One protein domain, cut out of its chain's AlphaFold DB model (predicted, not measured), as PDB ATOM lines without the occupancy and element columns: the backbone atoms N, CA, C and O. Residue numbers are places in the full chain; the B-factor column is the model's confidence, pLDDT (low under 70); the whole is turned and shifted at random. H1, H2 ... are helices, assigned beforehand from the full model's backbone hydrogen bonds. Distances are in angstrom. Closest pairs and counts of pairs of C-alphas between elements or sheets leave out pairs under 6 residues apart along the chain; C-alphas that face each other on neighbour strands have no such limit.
ATOM      1  N   SER A  76     -33.096  58.342  81.940       75.69
ATOM      2  CA  SER A  76     -33.120  59.804  81.881       75.69
ATOM      3  C   SER A  76     -33.380  60.416  83.259       75.69
ATOM      4  O   SER A  76     -32.641  61.299  83.695       75.69
ATOM      5  N   ASN A  77     -34.377  59.898  83.987       77.62
ATOM      6  CA  ASN A  77     -34.773  60.411  85.300       77.62
ATOM      7  C   ASN A  77     -34.708  59.319  86.386       77.62
ATOM      8  O   ASN A  77     -35.743  58.782  86.798       77.62
ATOM      9  N   PRO A  78     -33.508  58.981  86.893       79.44
ATOM     10  CA  PRO A  78     -33.363  57.952  87.913       79.44
ATOM     11  C   PRO A  78     -34.029  58.391  89.223       79.44
ATOM     12  O   PRO A  78     -33.696  59.423  89.806       79.44
ATOM     13  N   ASN A  79     -34.963  57.585  89.732       81.88
ATOM     14  CA  ASN A  79     -35.608  57.878  91.009       81.88
ATOM     15  C   ASN A  79     -34.592  57.709  92.162       81.88
ATOM     16  O   ASN A  79     -34.113  56.592  92.394       81.88
ATOM     17  N   PRO A  80     -34.299  58.758  92.951       82.69
ATOM     18  CA  PRO A  80     -33.251  58.713  93.973       82.69
ATOM     19  C   PRO A  80     -33.545  57.699  95.087       82.69
ATOM     20  O   PRO A  80     -32.625  57.109  95.657       82.69
ATOM     21  N   ARG A  81     -34.826  57.432  95.382       83.88
ATOM     22  CA  ARG A  81     -35.214  56.402  96.360       83.88
ATOM     23  C   ARG A  81     -34.926  54.994  95.847       83.88
ATOM     24  O   ARG A  81     -34.536  54.140  96.643       83.88
ATOM     25  N   LEU A  82     -35.100  54.750  94.545       82.44
ATOM     26  CA  LEU A  82     -34.776  53.460  93.928       82.44
ATOM     27  C   LEU A  82     -33.266  53.233  93.903       82.44
ATOM     28  O   LEU A  82     -32.826  52.169  94.325       82.44
ATOM     29  N   VAL A  83     -32.479  54.243  93.527       85.31
ATOM     30  CA  VAL A  83     -31.006  54.164  93.546       85.31
ATOM     31  C   VAL A  83     -30.479  53.863  94.954       85.31
ATOM     32  O   VAL A  83     -29.591  53.033  95.115       85.31
ATOM     33  N   ARG A  84     -31.067  54.467  95.997       81.38
ATOM     34  CA  ARG A  84     -30.710  54.163  97.395       81.38
ATOM     35  C   ARG A  84     -31.081  52.735  97.815       81.38
ATOM     36  O   ARG A  84     -30.415  52.158  98.665       81.38
ATOM     37  N   THR A  85     -32.164  52.190  97.264       85.19
ATOM     38  CA  THR A  85     -32.645  50.837  97.600       85.19
ATOM     39  C   THR A  85     -31.851  49.762  96.860       85.19
ATOM     40  O   THR A  85     -31.625  48.680  97.394       85.19
ATOM     41  N   PHE A  86     -31.395  50.074  95.649       84.62
ATOM     42  CA  PHE A  86     -30.666  49.168  94.774       84.62
ATOM     43  C   PHE A  86     -29.338  49.816  94.362       84.62
ATOM     44  O   PHE A  86     -29.278  50.463  93.318       84.62
ATOM     45  N   PRO A  87     -28.251  49.637  95.136       78.44
ATOM     46  CA  PRO A  87     -26.959  50.266  94.842       78.44
ATOM     47  C   PRO A  87     -26.422  49.926  93.442       78.44
ATOM     48  O   PRO A  87     -25.829  50.765  92.772       78.44
ATOM     49  N   ALA A  88     -26.716  48.718  92.953       85.44
ATOM     50  CA  ALA A  88     -26.385  48.262  91.602       85.44
ATOM     51  C   ALA A  88     -27.033  49.101  90.484       85.44
ATOM     52  O   ALA A  88     -26.511  49.173  89.372       85.44
ATOM     53  N   LEU A  89     -28.164  49.748  90.777       86.31
ATOM     54  CA  LEU A  89     -28.876  50.602  89.832       86.31
ATOM     55  C   LEU A  89     -28.056  51.851  89.484       86.31
ATOM     56  O   LEU A  89     -28.092  52.313  88.349       86.31
ATOM     57  N   HIS A  90     -27.283  52.365  90.448       85.69
ATOM     58  CA  HIS A  90     -26.357  53.474  90.220       85.69
ATOM     59  C   HIS A  90     -25.357  53.113  89.117       85.69
ATOM     60  O   HIS A  90     -25.253  53.820  88.116       85.69
ATOM     61  N   LEU A  91     -24.683  51.973  89.279       86.50
ATOM     62  CA  LEU A  91     -23.699  51.461  88.329       86.50
ATOM     63  C   LEU A  91     -24.304  51.290  86.929       86.50
ATOM     64  O   LEU A  91     -23.698  51.701  85.942       86.50
ATOM     65  N   TYR A  92     -25.509  50.721  86.839       87.44
ATOM     66  CA  TYR A  92     -26.212  50.567  85.564       87.44
ATOM     67  C   TYR A  92     -26.358  51.907  84.831       87.44
ATOM     68  O   TYR A  92     -25.950  52.023  83.673       87.44
ATOM     69  N   TYR A  93     -26.867  52.942  85.504       87.25
ATOM     70  CA  TYR A  93     -27.050  54.254  84.882       87.25
ATOM     71  C   TYR A  93     -25.733  54.906  84.462       87.25
ATOM     72  O   TYR A  93     -25.674  55.576  83.430       87.25
ATOM     73  N   GLU A  94     -24.661  54.725  85.228       86.81
ATOM     74  CA  GLU A  94     -23.342  55.227  84.845       86.81
ATOM     75  C   GLU A  94     -22.807  54.559  83.584       86.81
ATOM     76  O   GLU A  94     -22.361  55.259  82.671       86.81
ATOM     77  N   VAL A  95     -22.885  53.230  83.509       85.00
ATOM     78  CA  VAL A  95     -22.414  52.467  82.348       85.00
ATOM     79  C   VAL A  95     -23.241  52.801  81.108       85.00
ATOM     80  O   VAL A  95     -22.668  53.045  80.047       85.00
ATOM     81  N   VAL A  96     -24.568  52.906  81.238       86.06
ATOM     82  CA  VAL A  96     -25.462  53.283  80.130       86.06
ATOM     83  C   VAL A  96     -25.174  54.701  79.627       86.06
ATOM     84  O   VAL A  96     -25.032  54.895  78.419       86.06
ATOM     85  N   ARG A  97     -25.012  55.692  80.519       83.94
ATOM     86  CA  ARG A  97     -24.654  57.071  80.122       83.94
ATOM     87  C   ARG A  97     -23.288  57.141  79.454       83.94
ATOM     88  O   ARG A  97     -23.147  57.801  78.426       83.94
ATOM     89  N   LYS A  98     -22.286  56.463  80.027       83.50
ATOM     90  CA  LYS A  98     -20.947  56.388  79.434       83.50
ATOM     91  C   LYS A  98     -21.044  55.780  78.041       83.50
ATOM     92  O   LYS A  98     -20.619  56.427  77.093       83.50
ATOM     93  N   CYS A  99     -21.694  54.634  77.885       83.06
ATOM     94  CA  CYS A  99     -21.846  54.004  76.580       83.06
ATOM     95  C   CYS A  99     -22.528  54.924  75.549       83.06
ATOM     96  O   CYS A  99     -22.006  55.110  74.453       83.06
ATOM     97  N   ALA A 100     -23.625  55.596  75.916       80.94
ATOM     98  CA  ALA A 100     -24.288  56.562  75.034       80.94
ATOM     99  C   ALA A 100     -23.362  57.725  74.611       80.94
ATOM    100  O   ALA A 100     -23.374  58.145  73.450       80.94
ATOM    101  N   SER A 101     -22.525  58.224  75.528       80.25
ATOM    102  CA  SER A 101     -21.535  59.267  75.225       80.25
ATOM    103  C   SER A 101     -20.403  58.773  74.315       80.25
ATOM    104  O   SER A 101     -19.984  59.503  73.420       80.25
ATOM    105  N   TRP A 102     -19.951  57.529  74.496       76.38
ATOM    106  CA  TRP A 102     -18.933  56.889  73.659       76.38
ATOM    107  C   TRP A 102     -19.445  56.684  72.229       76.38
ATOM    108  O   TRP A 102     -18.801  57.123  71.279       76.38
ATOM    109  N   LEU A 103     -20.658  56.148  72.075       72.19
ATOM    110  CA  LEU A 103     -21.316  55.978  70.773       72.19
ATOM    111  C   LEU A 103     -21.497  57.315  70.034       72.19
ATOM    112  O   LEU A 103     -21.289  57.394  68.823       72.19
ATOM    113  N   SER A 104     -21.829  58.384  70.765       70.12
ATOM    114  CA  SER A 104     -21.978  59.729  70.190       70.12
ATOM    115  C   SER A 104     -20.647  60.310  69.689       70.12
ATOM    116  O   SER A 104     -20.625  60.993  68.665       70.12
ATOM    117  N   ARG A 105     -19.531  60.023  70.377       62.25
ATOM    118  CA  ARG A 105     -18.179  60.453  69.974       62.25
ATOM    119  C   ARG A 105     -17.663  59.656  68.778       62.25
ATOM    120  O   ARG A 105     -17.247  60.260  67.793       62.25
ATOM    121  N   SER A 106     -17.808  58.329  68.791       56.91
ATOM    122  CA  SER A 106     -17.425  57.478  67.653       56.91
ATOM    123  C   SER A 106     -18.203  57.797  66.374       56.91
ATOM    124  O   SER A 106     -17.662  57.646  65.284       56.91
ATOM    125  N   SER A 107     -19.443  58.293  66.476       53.59
ATOM    126  CA  SER A 107     -20.213  58.724  65.302       53.59
ATOM    127  C   SER A 107     -19.751  60.064  64.703       53.59
ATOM    128  O   SER A 107     -20.151  60.373  63.581       53.59
ATOM    129  N   LEU A 127     -19.726  45.673  78.460       81.31
ATOM    130  CA  LEU A 127     -20.499  45.016  79.503       81.31
ATOM    131  C   LEU A 127     -21.977  44.910  79.095       81.31
ATOM    132  O   LEU A 127     -22.637  43.932  79.425       81.31
ATOM    133  N   LEU A 128     -22.525  45.887  78.362       84.81
ATOM    134  CA  LEU A 128     -23.936  45.903  77.966       84.81
ATOM    135  C   LEU A 128     -24.247  44.855  76.888       84.81
ATOM    136  O   LEU A 128     -23.525  44.701  75.901       84.81
ATOM    137  N   VAL A 129     -25.353  44.139  77.094       85.12
ATOM    138  CA  VAL A 129     -25.887  43.186  76.116       85.12
ATOM    139  C   VAL A 129     -26.578  43.968  75.004       85.12
ATOM    140  O   VAL A 129     -27.488  44.756  75.269       85.12
ATOM    141  N   SER A 130     -26.143  43.736  73.771       82.94
ATOM    142  CA  SER A 130     -26.637  44.409  72.575       82.94
ATOM    143  C   SER A 130     -27.609  43.519  71.796       82.94
ATOM    144  O   SER A 130     -27.405  42.303  71.720       82.94
ATOM    145  N   PRO A 131     -28.638  44.100  71.147       74.12
ATOM    146  CA  PRO A 131     -29.473  43.376  70.194       74.12
ATOM    147  C   PRO A 131     -28.612  43.005  68.978       74.12
ATOM    148  O   PRO A 131     -28.324  43.849  68.136       74.12
ATOM    149  N   GLY A 132     -28.134  41.766  68.924       81.06
ATOM    150  CA  GLY A 132     -27.193  41.293  67.901       81.06
ATOM    151  C   GLY A 132     -25.991  40.535  68.463       81.06
ATOM    152  O   GLY A 132     -25.270  39.910  67.691       81.06
ATOM    153  N   ASP A 133     -25.790  40.545  69.785       87.19
ATOM    154  CA  ASP A 133     -24.822  39.650  70.416       87.19
ATOM    155  C   ASP A 133     -25.227  38.184  70.195       87.19
ATOM    156  O   ASP A 133     -26.388  37.807  70.380       87.19
ATOM    157  N   ASP A 134     -24.252  37.342  69.848       90.94
ATOM    158  CA  ASP A 134     -24.416  35.888  69.866       90.94
ATOM    159  C   ASP A 134     -24.791  35.410  71.288       90.94
ATOM    160  O   ASP A 134     -24.297  35.985  72.268       90.94
ATOM    161  N   PRO A 135     -25.642  34.376  71.449       91.62
ATOM    162  CA  PRO A 135     -26.054  33.854  72.755       91.62
ATOM    163  C   PRO A 135     -24.905  33.613  73.744       91.62
ATOM    164  O   PRO A 135     -25.048  33.934  74.930       91.62
ATOM    165  N   GLU A 136     -23.754  33.103  73.297       90.88
ATOM    166  CA  GLU A 136     -22.610  32.871  74.189       90.88
ATOM    167  C   GLU A 136     -21.960  34.193  74.630       90.88
ATOM    168  O   GLU A 136     -21.543  34.352  75.784       90.88
ATOM    169  N   THR A 137     -21.958  35.195  73.753       88.06
ATOM    170  CA  THR A 137     -21.487  36.550  74.077       88.06
ATOM    171  C   THR A 137     -22.432  37.240  75.062       88.06
ATOM    172  O   THR A 137     -21.991  37.779  76.076       88.06
ATOM    173  N   ALA A 138     -23.746  37.158  74.848       88.12
ATOM    174  CA  ALA A 138     -24.731  37.715  75.776       88.12
ATOM    175  C   ALA A 138     -24.610  37.091  77.178       88.12
ATOM    176  O   ALA A 138     -24.649  37.791  78.191       88.12
ATOM    177  N   LYS A 139     -24.388  35.772  77.248       90.31
ATOM    178  CA  LYS A 139     -24.196  35.043  78.508       90.31
ATOM    179  C   LYS A 139     -22.929  35.468  79.247       90.31
ATOM    180  O   LYS A 139     -22.959  35.629  80.469       90.31
ATOM    181  N   THR A 140     -21.816  35.640  78.537       91.81
ATOM    182  CA  THR A 140     -20.553  36.081  79.151       91.81
ATOM    183  C   THR A 140     -20.661  37.507  79.683       91.81
ATOM    184  O   THR A 140     -20.324  37.733  80.847       91.81
ATOM    185  N   LYS A 141     -21.241  38.426  78.906       90.56
ATOM    186  CA  LYS A 141     -21.541  39.798  79.345       90.56
ATOM    187  C   LYS A 141     -22.466  39.830  80.558       90.56
ATOM    188  O   LYS A 141     -22.187  40.520  81.536       90.56
ATOM    189  N   LEU A 142     -23.532  39.026  80.556       91.62
ATOM    190  CA  LEU A 142     -24.456  38.927  81.689       91.62
ATOM    191  C   LEU A 142     -23.757  38.402  82.954       91.62
ATOM    192  O   LEU A 142     -23.994  38.903  84.054       91.62
ATOM    193  N   LYS A 143     -22.857  37.423  82.806       90.88
ATOM    194  CA  LYS A 143     -22.046  36.906  83.915       90.88
ATOM    195  C   LYS A 143     -21.108  37.978  84.472       90.88
ATOM    196  O   LYS A 143     -21.002  38.113  85.689       90.88
ATOM    197  N   GLN A 144     -20.456  38.744  83.600       90.56
ATOM    198  CA  GLN A 144     -19.607  39.864  84.005       90.56
ATOM    199  C   GLN A 144     -20.425  40.938  84.731       90.56
ATOM    200  O   GLN A 144     -20.032  41.358  85.817       90.56
ATOM    201  N   TRP A 145     -21.602  41.305  84.215       89.88
ATOM    202  CA  TRP A 145     -22.532  42.213  84.896       89.88
ATOM    203  C   TRP A 145     -22.866  41.739  86.305       89.88
ATOM    204  O   TRP A 145     -22.722  42.498  87.263       89.88
ATOM    205  N   ALA A 146     -23.272  40.476  86.446       91.75
ATOM    206  CA  ALA A 146     -23.604  39.899  87.743       91.75
ATOM    207  C   ALA A 146     -22.416  39.963  88.716       91.75
ATOM    208  O   ALA A 146     -22.600  40.274  89.894       91.75
ATOM    209  N   GLN A 147     -21.196  39.725  88.228       89.25
ATOM    210  CA  GLN A 147     -19.980  39.818  89.031       89.25
ATOM    211  C   GLN A 147     -19.695  41.255  89.491       89.25
ATOM    212  O   GLN A 147     -19.469  41.470  90.681       89.25
ATOM    213  N   VAL A 148     -19.744  42.241  88.589       88.44
ATOM    214  CA  VAL A 148     -19.500  43.655  88.936       88.44
ATOM    215  C   VAL A 148     -20.556  44.161  89.926       88.44
ATOM    216  O   VAL A 148     -20.224  44.834  90.906       88.44
ATOM    217  N   VAL A 149     -21.820  43.778  89.727       88.06
ATOM    218  CA  VAL A 149     -22.925  44.093  90.645       88.06
ATOM    219  C   VAL A 149     -22.697  43.473  92.023       88.06
ATOM    220  O   VAL A 149     -22.837  44.161  93.035       88.06
ATOM    221  N   ALA A 150     -22.307  42.197  92.086       87.44
ATOM    222  CA  ALA A 150     -22.030  41.520  93.349       87.44
ATOM    223  C   ALA A 150     -20.854  42.156  94.108       87.44
ATOM    224  O   ALA A 150     -20.936  42.310  95.326       87.44
ATOM    225  N   CYS A 151     -19.785  42.558  93.412       83.44
ATOM    226  CA  CYS A 151     -18.671  43.288  94.024       83.44
ATOM    227  C   CYS A 151     -19.134  44.643  94.586       83.44
ATOM    228  O   CYS A 151     -18.929  44.914  95.765       83.44
ATOM    229  N   SER A 152     -19.879  45.425  93.798       82.69
ATOM    230  CA  SER A 152     -20.369  46.755  94.205       82.69
ATOM    231  C   SER A 152     -21.268  46.711  95.453       82.69
ATOM    232  O   SER A 152     -21.239  47.605  96.305       82.69
ATOM    233  N   LEU A 153     -22.079  45.657  95.599       82.12
ATOM    234  CA  LEU A 153     -22.923  45.455  96.783       82.12
ATOM    235  C   LEU A 153     -22.109  45.147  98.048       82.12
ATOM    236  O   LEU A 153     -22.507  45.533  99.144       82.12
ATOM    237  N   ARG A 154     -20.967  44.468  97.914       82.88
ATOM    238  CA  ARG A 154     -20.077  44.172  99.046       82.88
ATOM    239  C   ARG A 154     -19.324  45.418  99.502       82.88
ATOM    240  O   ARG A 154     -19.203  45.637 100.703       82.88
ATOM    241  N   ASP A 155     -18.896  46.250  98.558       74.50
ATOM    242  CA  ASP A 155     -18.181  47.495  98.854       74.50
ATOM    243  C   ASP A 155     -19.088  48.518  99.553       74.50
ATOM    244  O   ASP A 155     -18.684  49.157 100.526       74.50
ATOM    245  N   SER A 156     -20.354  48.607  99.132       71.94
ATOM    246  CA  SER A 156     -21.359  49.468  99.779       71.94
ATOM    247  C   SER A 156     -21.806  48.977 101.163       71.94
ATOM    248  O   SER A 156     -22.257  49.783 101.973       71.94
ATOM    249  N   ALA A 157     -21.652  47.687 101.470       67.00
ATOM    250  CA  ALA A 157     -21.937  47.127 102.794       67.00
ATOM    251  C   ALA A 157     -20.759  47.251 103.782       67.00
ATOM    252  O   ALA A 157     -20.949  47.078 104.984       67.00
TER     253      ALA A 157
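Overview. This is residues 76 to 107 and 127 to 157 of the 164 residues of an uncharacterized protein of Kalanchoe fedtschenkoi (UniProt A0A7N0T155). Two long helices, H2 and H3, make a loose V, meeting where H2 begins and H3 nears its end, with the short helix H1 at the corner beside the start of H2. Residues 127 to 130 lie between the two arms, and residues 100 to 107, of which 100 to 106 belong to H2, stick out. You have 63 printed residues with three named helices, in the order H1, H2, H3, and no named strand; the class is all helix. The whole is loose, with a radius of gyration of the C-alphas of 13.4 A and spans of 34 by 26 by 16 A.

Arrangement. Start at H1, residues 80 to 85, and pass the tight link of one residue to H2, residues 87 to 106. These two only just touch, and only at the corner by their link, with 3 pairs of C-alphas within 8 A; the closest are those of Val 83 and Leu 89, 5.6 A apart. H2 takes part with residues 89 to 90 alone, and the lines stand at a steep tilt of 55 degrees, opposite ways. Next look at H3, residues 135 to 157, which touches H2 with residues 149 to 156 alone, while H2 touches H3 with residues 87 to 91 alone. Their closest C-alphas are those of Ala 88 and Val 149, 5.5 A apart, at a steep tilt of 51 degrees, opposite ways. H1 and H3 are apart. In H1 and H3 every O i to N i+4 pair is within hydrogen-bond range; in H2 15 of 16 are.

Along the chain. Find C-alpha 80 at (-33.251, 58.713, 93.973), where H1 begins. H2 runs 29.7 A from C-alpha 87 at (-26.959, 50.266, 94.842) to C-alpha 106. H3 runs 33.1 A from C-alpha 135 to C-alpha 157 at (-21.937, 47.127, 102.794).

Size, cuts and confidence. The farthest C-alphas, those of Ser 107 and Ala 157, are 39.3 A apart. Residues 108 to 126 are not printed; C-alphas 107 and 127 are 19.7 A apart across this cut, in the link from H2 to H3. Mean pLDDT of the printed part is 82.7; residues 105 to 107 and 157 are under 70.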